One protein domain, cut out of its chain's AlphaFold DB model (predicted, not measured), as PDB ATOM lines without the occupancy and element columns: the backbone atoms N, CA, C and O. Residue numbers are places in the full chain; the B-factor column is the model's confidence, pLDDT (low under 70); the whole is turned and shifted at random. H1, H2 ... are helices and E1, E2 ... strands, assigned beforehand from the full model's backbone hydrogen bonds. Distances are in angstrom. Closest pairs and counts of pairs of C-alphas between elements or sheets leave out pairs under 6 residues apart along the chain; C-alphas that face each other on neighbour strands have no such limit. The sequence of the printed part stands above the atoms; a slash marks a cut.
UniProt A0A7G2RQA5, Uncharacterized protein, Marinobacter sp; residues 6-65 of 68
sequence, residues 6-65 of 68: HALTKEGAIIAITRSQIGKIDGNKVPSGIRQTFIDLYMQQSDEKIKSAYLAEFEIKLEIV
ATOM      1  N   HIS A   6     -27.395 -22.327  28.928       88.75
ATOM      2  CA  HIS A   6     -27.198 -20.892  28.747       88.75
ATOM      3  C   HIS A   6     -27.670 -20.477  27.361       88.75
ATOM      4  O   HIS A   6     -27.356 -21.143  26.377       88.75
ATOM      5  N   ALA A   7     -28.395 -19.366  27.304       86.88
ATOM      6  CA  ALA A   7     -28.811 -18.727  26.069       86.88
ATOM      7  C   ALA A   7     -27.950 -17.475  25.863       86.88
ATOM      8  O   ALA A   7     -27.973 -16.568  26.696       86.88
ATOM      9  N   LEU A   8     -27.151 -17.445  24.798       88.75
ATOM     10  CA  LEU A   8     -26.275 -16.319  24.454       88.75
ATOM     11  C   LEU A   8     -26.328 -16.071  22.949       88.75
ATOM     12  O   LEU A   8     -26.594 -16.981  22.169       88.75
ATOM     13  N   THR A   9     -26.019 -14.849  22.524       89.69
ATOM     14  CA  THR A   9     -25.739 -14.595  21.107       89.69
ATOM     15  C   THR A   9     -24.454 -15.309  20.692       89.69
ATOM     16  O   THR A   9     -23.601 -15.629  21.529       89.69
ATOM     17  N   LYS A  10     -24.286 -15.539  19.387       87.38
ATOM     18  CA  LYS A  10     -23.074 -16.160  18.836       87.38
ATOM     19  C   LYS A  10     -21.813 -15.414  19.282       87.38
ATOM     20  O   LYS A  10     -20.869 -16.027  19.772       87.38
ATOM     21  N   GLU A  11     -21.841 -14.088  19.205       87.25
ATOM     22  CA  GLU A  11     -20.762 -13.215  19.674       87.25
ATOM     23  C   GLU A  11     -20.528 -13.337  21.183       87.25
ATOM     24  O   GLU A  11     -19.390 -13.493  21.622       87.25
ATOM     25  N   GLY A  12     -21.597 -13.334  21.987       87.06
ATOM     26  CA  GLY A  12     -21.498 -13.477  23.441       87.06
ATOM     27  C   GLY A  12     -20.867 -14.806  23.862       87.06
ATOM     28  O   GLY A  12     -20.049 -14.844  24.784       87.06
ATOM     29  N   ALA A  13     -21.187 -15.889  23.153       88.50
ATOM     30  CA  ALA A  13     -20.574 -17.194  23.368       88.50
ATOM     31  C   ALA A  13     -19.079 -17.197  23.023       88.50
ATOM     32  O   ALA A  13     -18.274 -17.698  23.810       88.50
ATOM     33  N   ILE A  14     -18.698 -16.599  21.888       88.25
ATOM     34  CA  ILE A  14     -17.291 -16.459  21.477       88.25
ATOM     35  C   ILE A  14     -16.512 -15.669  22.534       88.25
ATOM     36  O   ILE A  14     -15.477 -16.130  23.012       88.25
ATOM     37  N   ILE A  15     -17.046 -14.523  22.969       87.56
ATOM     38  CA  ILE A  15     -16.433 -13.669  23.994       87.56
ATOM     39  C   ILE A  15     -16.203 -14.445  25.294       87.56
ATOM     40  O   ILE A  15     -15.127 -14.350  25.890       87.56
ATOM     41  N   ALA A  16     -17.192 -15.221  25.739       87.25
ATOM     42  CA  ALA A  16     -17.079 -16.021  26.953       87.25
ATOM     43  C   ALA A  16     -15.959 -17.068  26.847       87.25
ATOM     44  O   ALA A  16     -15.103 -17.135  27.733       87.25
ATOM     45  N   ILE A  17     -15.925 -17.835  25.750       87.06
ATOM     46  CA  ILE A  17     -14.900 -18.863  25.508       87.06
ATOM     47  C   ILE A  17     -13.508 -18.229  25.503       87.06
ATOM     48  O   ILE A  17     -12.615 -18.671  26.226       87.06
ATOM     49  N   THR A  18     -13.321 -17.157  24.732       84.12
ATOM     50  CA  THR A  18     -12.020 -16.498  24.599       84.12
ATOM     51  C   THR A  18     -11.549 -15.897  25.926       84.12
ATOM     52  O   THR A  18     -10.372 -16.022  26.263       84.12
ATOM     53  N   ARG A  19     -12.444 -15.306  26.734       82.56
ATOM     54  CA  ARG A  19     -12.091 -14.807  28.078       82.56
ATOM     55  C   ARG A  19     -11.614 -15.925  28.998       82.56
ATOM     56  O   ARG A  19     -10.619 -15.738  29.693       82.56
ATOM     57  N   SER A  20     -12.305 -17.065  28.990       82.56
ATOM     58  CA  SER A  20     -11.928 -18.221  29.808       82.56
ATOM     59  C   SER A  20     -10.545 -18.747  29.419       82.56
ATOM     60  O   SER A  20      -9.676 -18.916  30.275       82.56
ATOM     61  N   GLN A  21     -10.295 -18.904  28.117       78.31
ATOM     62  CA  GLN A  21      -9.010 -19.392  27.619       78.31
ATOM     63  C   GLN A  21      -7.854 -18.438  27.931       78.31
ATOM     64  O   GLN A  21      -6.806 -18.892  28.385       78.31
ATOM     65  N   ILE A  22      -8.031 -17.125  27.757       75.44
ATOM     66  CA  ILE A  22      -6.970 -16.166  28.097       75.44
ATOM     67  C   ILE A  22      -6.728 -16.128  29.612       75.44
ATOM     68  O   ILE A  22      -5.577 -16.100  30.041       75.44
ATOM     69  N   GLY A  23      -7.785 -16.200  30.428       69.56
ATOM     70  CA  GLY A  23      -7.654 -16.265  31.885       69.56
ATOM     71  C   GLY A  23      -6.844 -17.477  32.370       69.56
ATOM     72  O   GLY A  23      -6.086 -17.352  33.333       69.56
ATOM     73  N   LYS A  24      -6.948 -18.619  31.672       70.94
ATOM     74  CA  LYS A  24      -6.128 -19.821  31.925       70.94
ATOM     75  C   LYS A  24      -4.651 -19.625  31.559       70.94
ATOM     76  O   LYS A  24      -3.796 -20.221  32.206       70.94
ATOM     77  N   ILE A  25      -4.351 -18.814  30.542       70.56
ATOM     78  CA  ILE A  25      -2.981 -18.573  30.055       70.56
ATOM     79  C   ILE A  25      -2.253 -17.540  30.928       70.56
ATOM     80  O   ILE A  25      -1.100 -17.757  31.287       70.56
ATOM     81  N   ASP A  26      -2.921 -16.448  31.310       66.69
ATOM     82  CA  ASP A  26      -2.298 -15.319  32.028       66.69
ATOM     83  C   ASP A  26      -2.437 -15.418  33.562       66.69
ATOM     84  O   ASP A  26      -2.427 -14.416  34.275       66.69
ATOM     85  N   GLY A  27      -2.628 -16.632  34.094       62.88
ATOM     86  CA  GLY A  27      -2.681 -16.873  35.540       62.88
ATOM     87  C   GLY A  27      -3.738 -16.032  36.273       62.88
ATOM     88  O   GLY A  27      -3.408 -15.373  37.257       62.88
ATOM     89  N   ASN A  28      -4.996 -16.067  35.806       61.94
ATOM     90  CA  ASN A  28      -6.176 -15.335  36.315       61.94
ATOM     91  C   ASN A  28      -6.329 -13.854  35.928       61.94
ATOM     92  O   ASN A  28      -7.318 -13.230  36.329       61.94
ATOM     93  N   LYS A  29      -5.453 -13.269  35.106       61.44
ATOM     94  CA  LYS A  29      -5.730 -11.942  34.532       61.44
ATOM     95  C   LYS A  29      -6.611 -12.066  33.294       61.44
ATOM     96  O   LYS A  29      -6.140 -12.286  32.185       61.44
ATOM     97  N   VAL A  30      -7.919 -11.900  33.480       62.91
ATOM     98  CA  VAL A  30      -8.858 -11.785  32.358       62.91
ATOM     99  C   VAL A  30      -8.696 -10.389  31.741       62.91
ATOM    100  O   VAL A  30      -8.993  -9.402  32.419       62.91
ATOM    101  N   PRO A  31      -8.220 -10.254  30.488       66.00
ATOM    102  CA  PRO A  31      -8.087  -8.948  29.858       66.00
ATOM    103  C   PRO A  31      -9.460  -8.288  29.699       66.00
ATOM    104  O   PRO A  31     -10.461  -8.939  29.392       66.00
ATOM    105  N   SER A  32      -9.500  -6.968  29.878       66.75
ATOM    106  CA  SER A  32     -10.731  -6.168  29.825       66.75
ATOM    107  C   SER A  32     -11.367  -6.104  28.430       66.75
ATOM    108  O   SER A  32     -12.539  -5.749  28.312       66.75
ATOM    109  N   GLY A  33     -10.646  -6.502  27.377       65.81
ATOM    110  CA  GLY A  33     -11.134  -6.487  26.000       65.81
ATOM    111  C   GLY A  33     -10.652  -7.682  25.183       65.81
ATOM    112  O   GLY A  33      -9.486  -8.066  25.247       65.81
ATOM    113  N   ILE A  34     -11.561  -8.239  24.380       73.75
ATOM    114  CA  ILE A  34     -11.220  -9.135  23.271       73.75
ATOM    115  C   ILE A  34     -11.183  -8.283  22.009       73.75
ATOM    116  O   ILE A  34     -12.058  -7.446  21.798       73.75
ATOM    117  N   ARG A  35     -10.157  -8.472  21.177       77.75
ATOM    118  CA  ARG A  35     -10.052  -7.759  19.900       77.75
ATOM    119  C   ARG A  35     -11.186  -8.197  18.972       77.75
ATOM    120  O   ARG A  35     -11.395  -9.396  18.807       77.75
ATOM    121  N   GLN A  36     -11.844  -7.237  18.323       75.88
ATOM    122  CA  GLN A  36     -12.918  -7.487  17.350       75.88
ATOM    123  C   GLN A  36     -12.508  -8.525  16.292       75.88
ATOM    124  O   GLN A  36     -13.243  -9.467  16.035       75.88
ATOM    125  N   THR A  37     -11.262  -8.451  15.813       78.75
ATOM    126  CA  THR A  37     -10.685  -9.391  14.842       78.75
ATOM    127  C   THR A  37     -10.725 -10.853  15.277       78.75
ATOM    128  O   THR A  37     -10.814 -11.729  14.424       78.75
ATOM    129  N   PHE A  38     -10.663 -11.146  16.580       76.06
ATOM    130  CA  PHE A  38     -10.844 -12.511  17.078       76.06
ATOM    131  C   PHE A  38     -12.308 -12.938  16.993       76.06
ATOM    132  O   PHE A  38     -12.589 -14.055  16.569       76.06
ATOM    133  N   ILE A  39     -13.239 -12.052  17.355       80.38
ATOM    134  CA  ILE A  39     -14.677 -12.323  17.256       80.38
ATOM    135  C   ILE A  39     -15.050 -12.607  15.799       80.38
ATOM    136  O   ILE A  39     -15.695 -13.620  15.533       80.38
ATOM    137  N   ASP A  40     -14.548 -11.802  14.864       82.12
ATOM    138  CA  ASP A  40     -14.789 -11.962  13.427       82.12
ATOM    139  C   ASP A  40     -14.277 -13.317  12.903       82.12
ATOM    140  O   ASP A  40     -14.953 -14.000  12.132       82.12
ATOM    141  N   LEU A  41     -13.106 -13.755  13.374       82.25
ATOM    142  CA  LEU A  41     -12.503 -15.045  13.018       82.25
ATOM    143  C   LEU A  41     -13.348 -16.233  13.493       82.25
ATOM    144  O   LEU A  41     -13.527 -17.216  12.771       82.25
ATOM    145  N   TYR A  42     -13.888 -16.149  14.710       81.31
ATOM    146  CA  TYR A  42     -14.751 -17.193  15.261       81.31
ATOM    147  C   TYR A  42     -16.195 -17.100  14.754       81.31
ATOM    148  O   TYR A  42     -16.879 -18.123  14.713       81.31
ATOM    149  N   MET A  43     -16.659 -15.935  14.295       83.38
ATOM    150  CA  MET A  43     -17.956 -15.796  13.624       83.38
ATOM    151  C   MET A  43     -18.036 -16.605  12.328       83.38
ATOM    152  O   MET A  43     -19.115 -17.094  11.987       83.38
ATOM    153  N   GLN A  44     -16.903 -16.808  11.648       86.81
ATOM    154  CA  GLN A  44     -16.807 -17.673  10.466       86.81
ATOM    155  C   GLN A  44     -16.992 -19.165  10.792       86.81
ATOM    156  O   GLN A  44     -17.215 -19.970   9.888       86.81
ATOM    157  N   GLN A  45     -16.899 -19.563  12.066       85.19
ATOM    158  CA  GLN A  45     -17.138 -20.945  12.478       85.19
ATOM    159  C   GLN A  45     -18.638 -21.243  12.567       85.19
ATOM    160  O   GLN A  45     -19.466 -20.374  12.853       85.19
ATOM    161  N   SER A  46     -18.989 -22.510  12.347       88.94
ATOM    162  CA  SER A  46     -20.362 -22.973  12.497       88.94
ATOM    163  C   SER A  46     -20.816 -22.912  13.955       88.94
ATOM    164  O   SER A  46     -20.045 -23.111  14.897       88.94
ATOM    165  N   ASP A  47     -22.111 -22.692  14.135       87.19
ATOM    166  CA  ASP A  47     -22.761 -22.639  15.442       87.19
ATOM    167  C   ASP A  47     -22.552 -23.926  16.250       87.19
ATOM    168  O   ASP A  47     -22.386 -23.885  17.467       87.19
ATOM    169  N   GLU A  48     -22.492 -25.076  15.577       88.25
ATOM    170  CA  GLU A  48     -22.205 -26.373  16.194       88.25
ATOM    171  C   GLU A  48     -20.821 -26.427  16.839       88.25
ATOM    172  O   GLU A  48     -20.678 -26.924  17.960       88.25
ATOM    173  N   LYS A  49     -19.800 -25.878  16.168       88.81
ATOM    174  CA  LYS A  49     -18.448 -25.802  16.729       88.81
ATOM    175  C   LYS A  49     -18.411 -24.901  17.954       88.81
ATOM    176  O   LYS A  49     -17.790 -25.271  18.946       88.81
ATOM    177  N   ILE A  50     -19.107 -23.764  17.918       88.06
ATOM    178  CA  ILE A  50     -19.171 -22.839  19.058       88.06
ATOM    179  C   ILE A  50     -19.896 -23.490  20.236       88.06
ATOM    180  O   ILE A  50     -19.392 -23.448  21.356       88.06
ATOM    181  N   LYS A  51     -21.031 -24.156  19.996       89.69
ATOM    182  CA  LYS A  51     -21.763 -24.905  21.032       89.69
ATOM    183  C   LYS A  51     -20.915 -26.016  21.643       89.69
ATOM    184  O   LYS A  51     -20.920 -26.180  22.861       89.69
ATOM    185  N   SER A  52     -20.170 -26.744  20.815       90.31
ATOM    186  CA  SER A  52     -19.283 -27.819  21.270       90.31
ATOM    187  C   SER A  52     -18.117 -27.277  22.096       90.31
ATOM    188  O   SER A  52     -17.826 -27.808  23.164       90.31
ATOM    189  N   ALA A  53     -17.493 -26.185  21.647       88.56
ATOM    190  CA  ALA A  53     -16.421 -25.516  22.380       88.56
ATOM    191  C   ALA A  53     -16.914 -24.948  23.721       88.56
ATOM    192  O   ALA A  53     -16.252 -25.122  24.738       88.56
ATOM    193  N   TYR A  54     -18.098 -24.331  23.747       89.06
ATOM    194  CA  TYR A  54     -18.704 -23.813  24.974       89.06
ATOM    195  C   TYR A  54     -19.018 -24.934  25.973       89.06
ATOM    196  O   TYR A  54     -18.750 -24.798  27.165       89.06
ATOM    197  N   LEU A  55     -19.547 -26.059  25.485       89.31
ATOM    198  CA  LEU A  55     -19.814 -27.229  26.316       89.31
ATOM    199  C   LEU A  55     -18.524 -27.821  26.892       89.31
ATOM    200  O   LEU A  55     -18.506 -28.177  28.061       89.31
ATOM    201  N   ALA A  56     -17.455 -27.912  26.100       88.44
ATOM    202  CA  ALA A  56     -16.166 -28.408  26.578       88.44
ATOM    203  C   ALA A  56     -15.519 -27.468  27.609       88.44
ATOM    204  O   ALA A  56     -14.877 -27.930  28.546       88.44
ATOM    205  N   GLU A  57     -15.691 -26.156  27.442       85.50
ATOM    206  CA  GLU A  57     -15.054 -25.150  28.296       85.50
ATOM    207  C   GLU A  57     -15.795 -24.932  29.623       85.50
ATOM    208  O   GLU A  57     -15.156 -24.712  30.650       85.50
ATOM    209  N   PHE A  58     -17.131 -24.993  29.609       86.31
ATOM    210  CA  PHE A  58     -17.977 -24.643  30.757       86.31
ATOM    211  C   PHE A  58     -18.852 -25.791  31.273       86.31
ATOM    212  O   PHE A  58     -19.577 -25.591  32.243       86.31
ATOM    213  N   GLU A  59     -18.849 -26.957  30.617       87.56
ATOM    214  CA  GLU A  59     -19.730 -28.106  30.913       87.56
ATOM    215  C   GLU A  59     -21.234 -27.754  30.891       87.56
ATOM    216  O   GLU A  59     -22.079 -28.418  31.496       87.56
ATOM    217  N   ILE A  60     -21.588 -26.693  30.157       88.19
ATOM    218  CA  ILE A  60     -22.941 -26.134  30.053       88.19
ATOM    219  C   ILE A  60     -23.398 -26.168  28.596       88.19
ATOM    220  O   ILE A  60     -22.648 -25.824  27.682       88.19
ATOM    221  N   LYS A  61     -24.657 -26.551  28.358       87.69
ATOM    222  CA  LYS A  61     -25.224 -26.524  27.002       87.69
ATOM    223  C   LYS A  61     -25.497 -25.086  26.571       87.69
ATOM    224  O   LYS A  61     -26.198 -24.358  27.270       87.69
ATOM    225  N   LEU A  62     -24.988 -24.721  25.399       89.62
ATOM    226  CA  LEU A  62     -25.212 -23.421  24.781       89.62
ATOM    227  C   LEU A  62     -26.384 -23.469  23.793       89.62
ATOM    228  O   LEU A  62     -26.405 -24.291  22.872       89.62
ATOM    229  N   GLU A  63     -27.312 -22.535  23.941       89.50
ATOM    230  CA  GLU A  63     -28.346 -22.214  22.967       89.50
ATOM    231  C   GLU A  63     -28.017 -20.845  22.357       89.50
ATOM    232  O   GLU A  63     -27.867 -19.859  23.077       89.50
ATOM    233  N   ILE A  64     -27.820 -20.805  21.036       87.06
ATOM    234  CA  ILE A  64     -27.496 -19.562  20.332       87.06
ATOM    235  C   ILE A  64     -28.809 -18.876  19.977       87.06
ATOM    236  O   ILE A  64     -29.641 -19.474  19.298       87.06
ATOM    237  N   VAL A  65     -28.980 -17.645  20.453       87.56
ATOM    238  CA  VAL A  65     -30.163 -16.813  20.200       87.56
ATOM    239  C   VAL A  65     -29.772 -15.635  19.318       87.56
ATOM    240  O   VAL A  65     -28.799 -14.939  19.608       87.56
TER     241      VAL A  65
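What this domain is: This is residues 6 to 65 of the 68 residues of an uncharacterized protein of Marinobacter sp (UniProt A0A7G2RQA5). A long helix, H1, runs through the middle, with the shorter helices H2 and H3 packed on it, and a small ribbon of two parallel strands, E1 and E2, sits beside H3 and the first residues of H1. From the other end of H1 a link, residues 26 to 35, leads back to H2. The printed part has 60 residues with two named strands and three named helices, in the order E1, H1, H2, H3, E2; the class is mostly helix. It is compact, with a radius of gyration of the C-alphas of 11.1 A and spans of 29 by 25 by 15 A.

How they stand to each other: E1, residues 6 to 8, and E2, residues 61 to 64, are parallel neighbours at 26 degrees; N 63 and O 6 are 2.8 A apart and N 8 and O 63 are 3.0 A apart, within hydrogen-bond range. With H1, residues 10 to 25, H2, residues 36 to 43, and H3, residues 47 to 58, they form a strand-helix-strand unit, two parallel neighbour strands with helices between them in the chain. H1 touches H2 with residues 10 to 15 alone, at a steep tilt of 67 degrees, opposite ways; the closest C-alphas, of Ile 14 and Ile 39, are 6.5 A apart. H1 touches H3 at a steep tilt of 38 degrees, the same way, closest at the C-alphas of Ile 17 and Tyr 54, 6.3 A. H2 and H3 are only just apart, closest at 8.1 A. The closest C-alphas of H3 and E2, of Lys 51 and Leu 62, are 5.3 A apart. In H1, H2 and H3 every O i to N i+4 pair is within hydrogen-bond range.

Where its parts are: E1 begins at C-alpha 6, (-27.198, -20.892, 28.747), and is 6.3 A long. H1 measures 23.1 A, H2 10.4 A and H3 16.2 A. E2, 9.9 A long, ends at C-alpha 64, (-27.496, -19.562, 20.332).

The domain as a whole: The C-alphas farthest apart, of Gly 27 and Val 65, are 31.5 A apart. The printed part has no cut and no long link. The pLDDT is under 70 at residue 23 and residues 26 to 33.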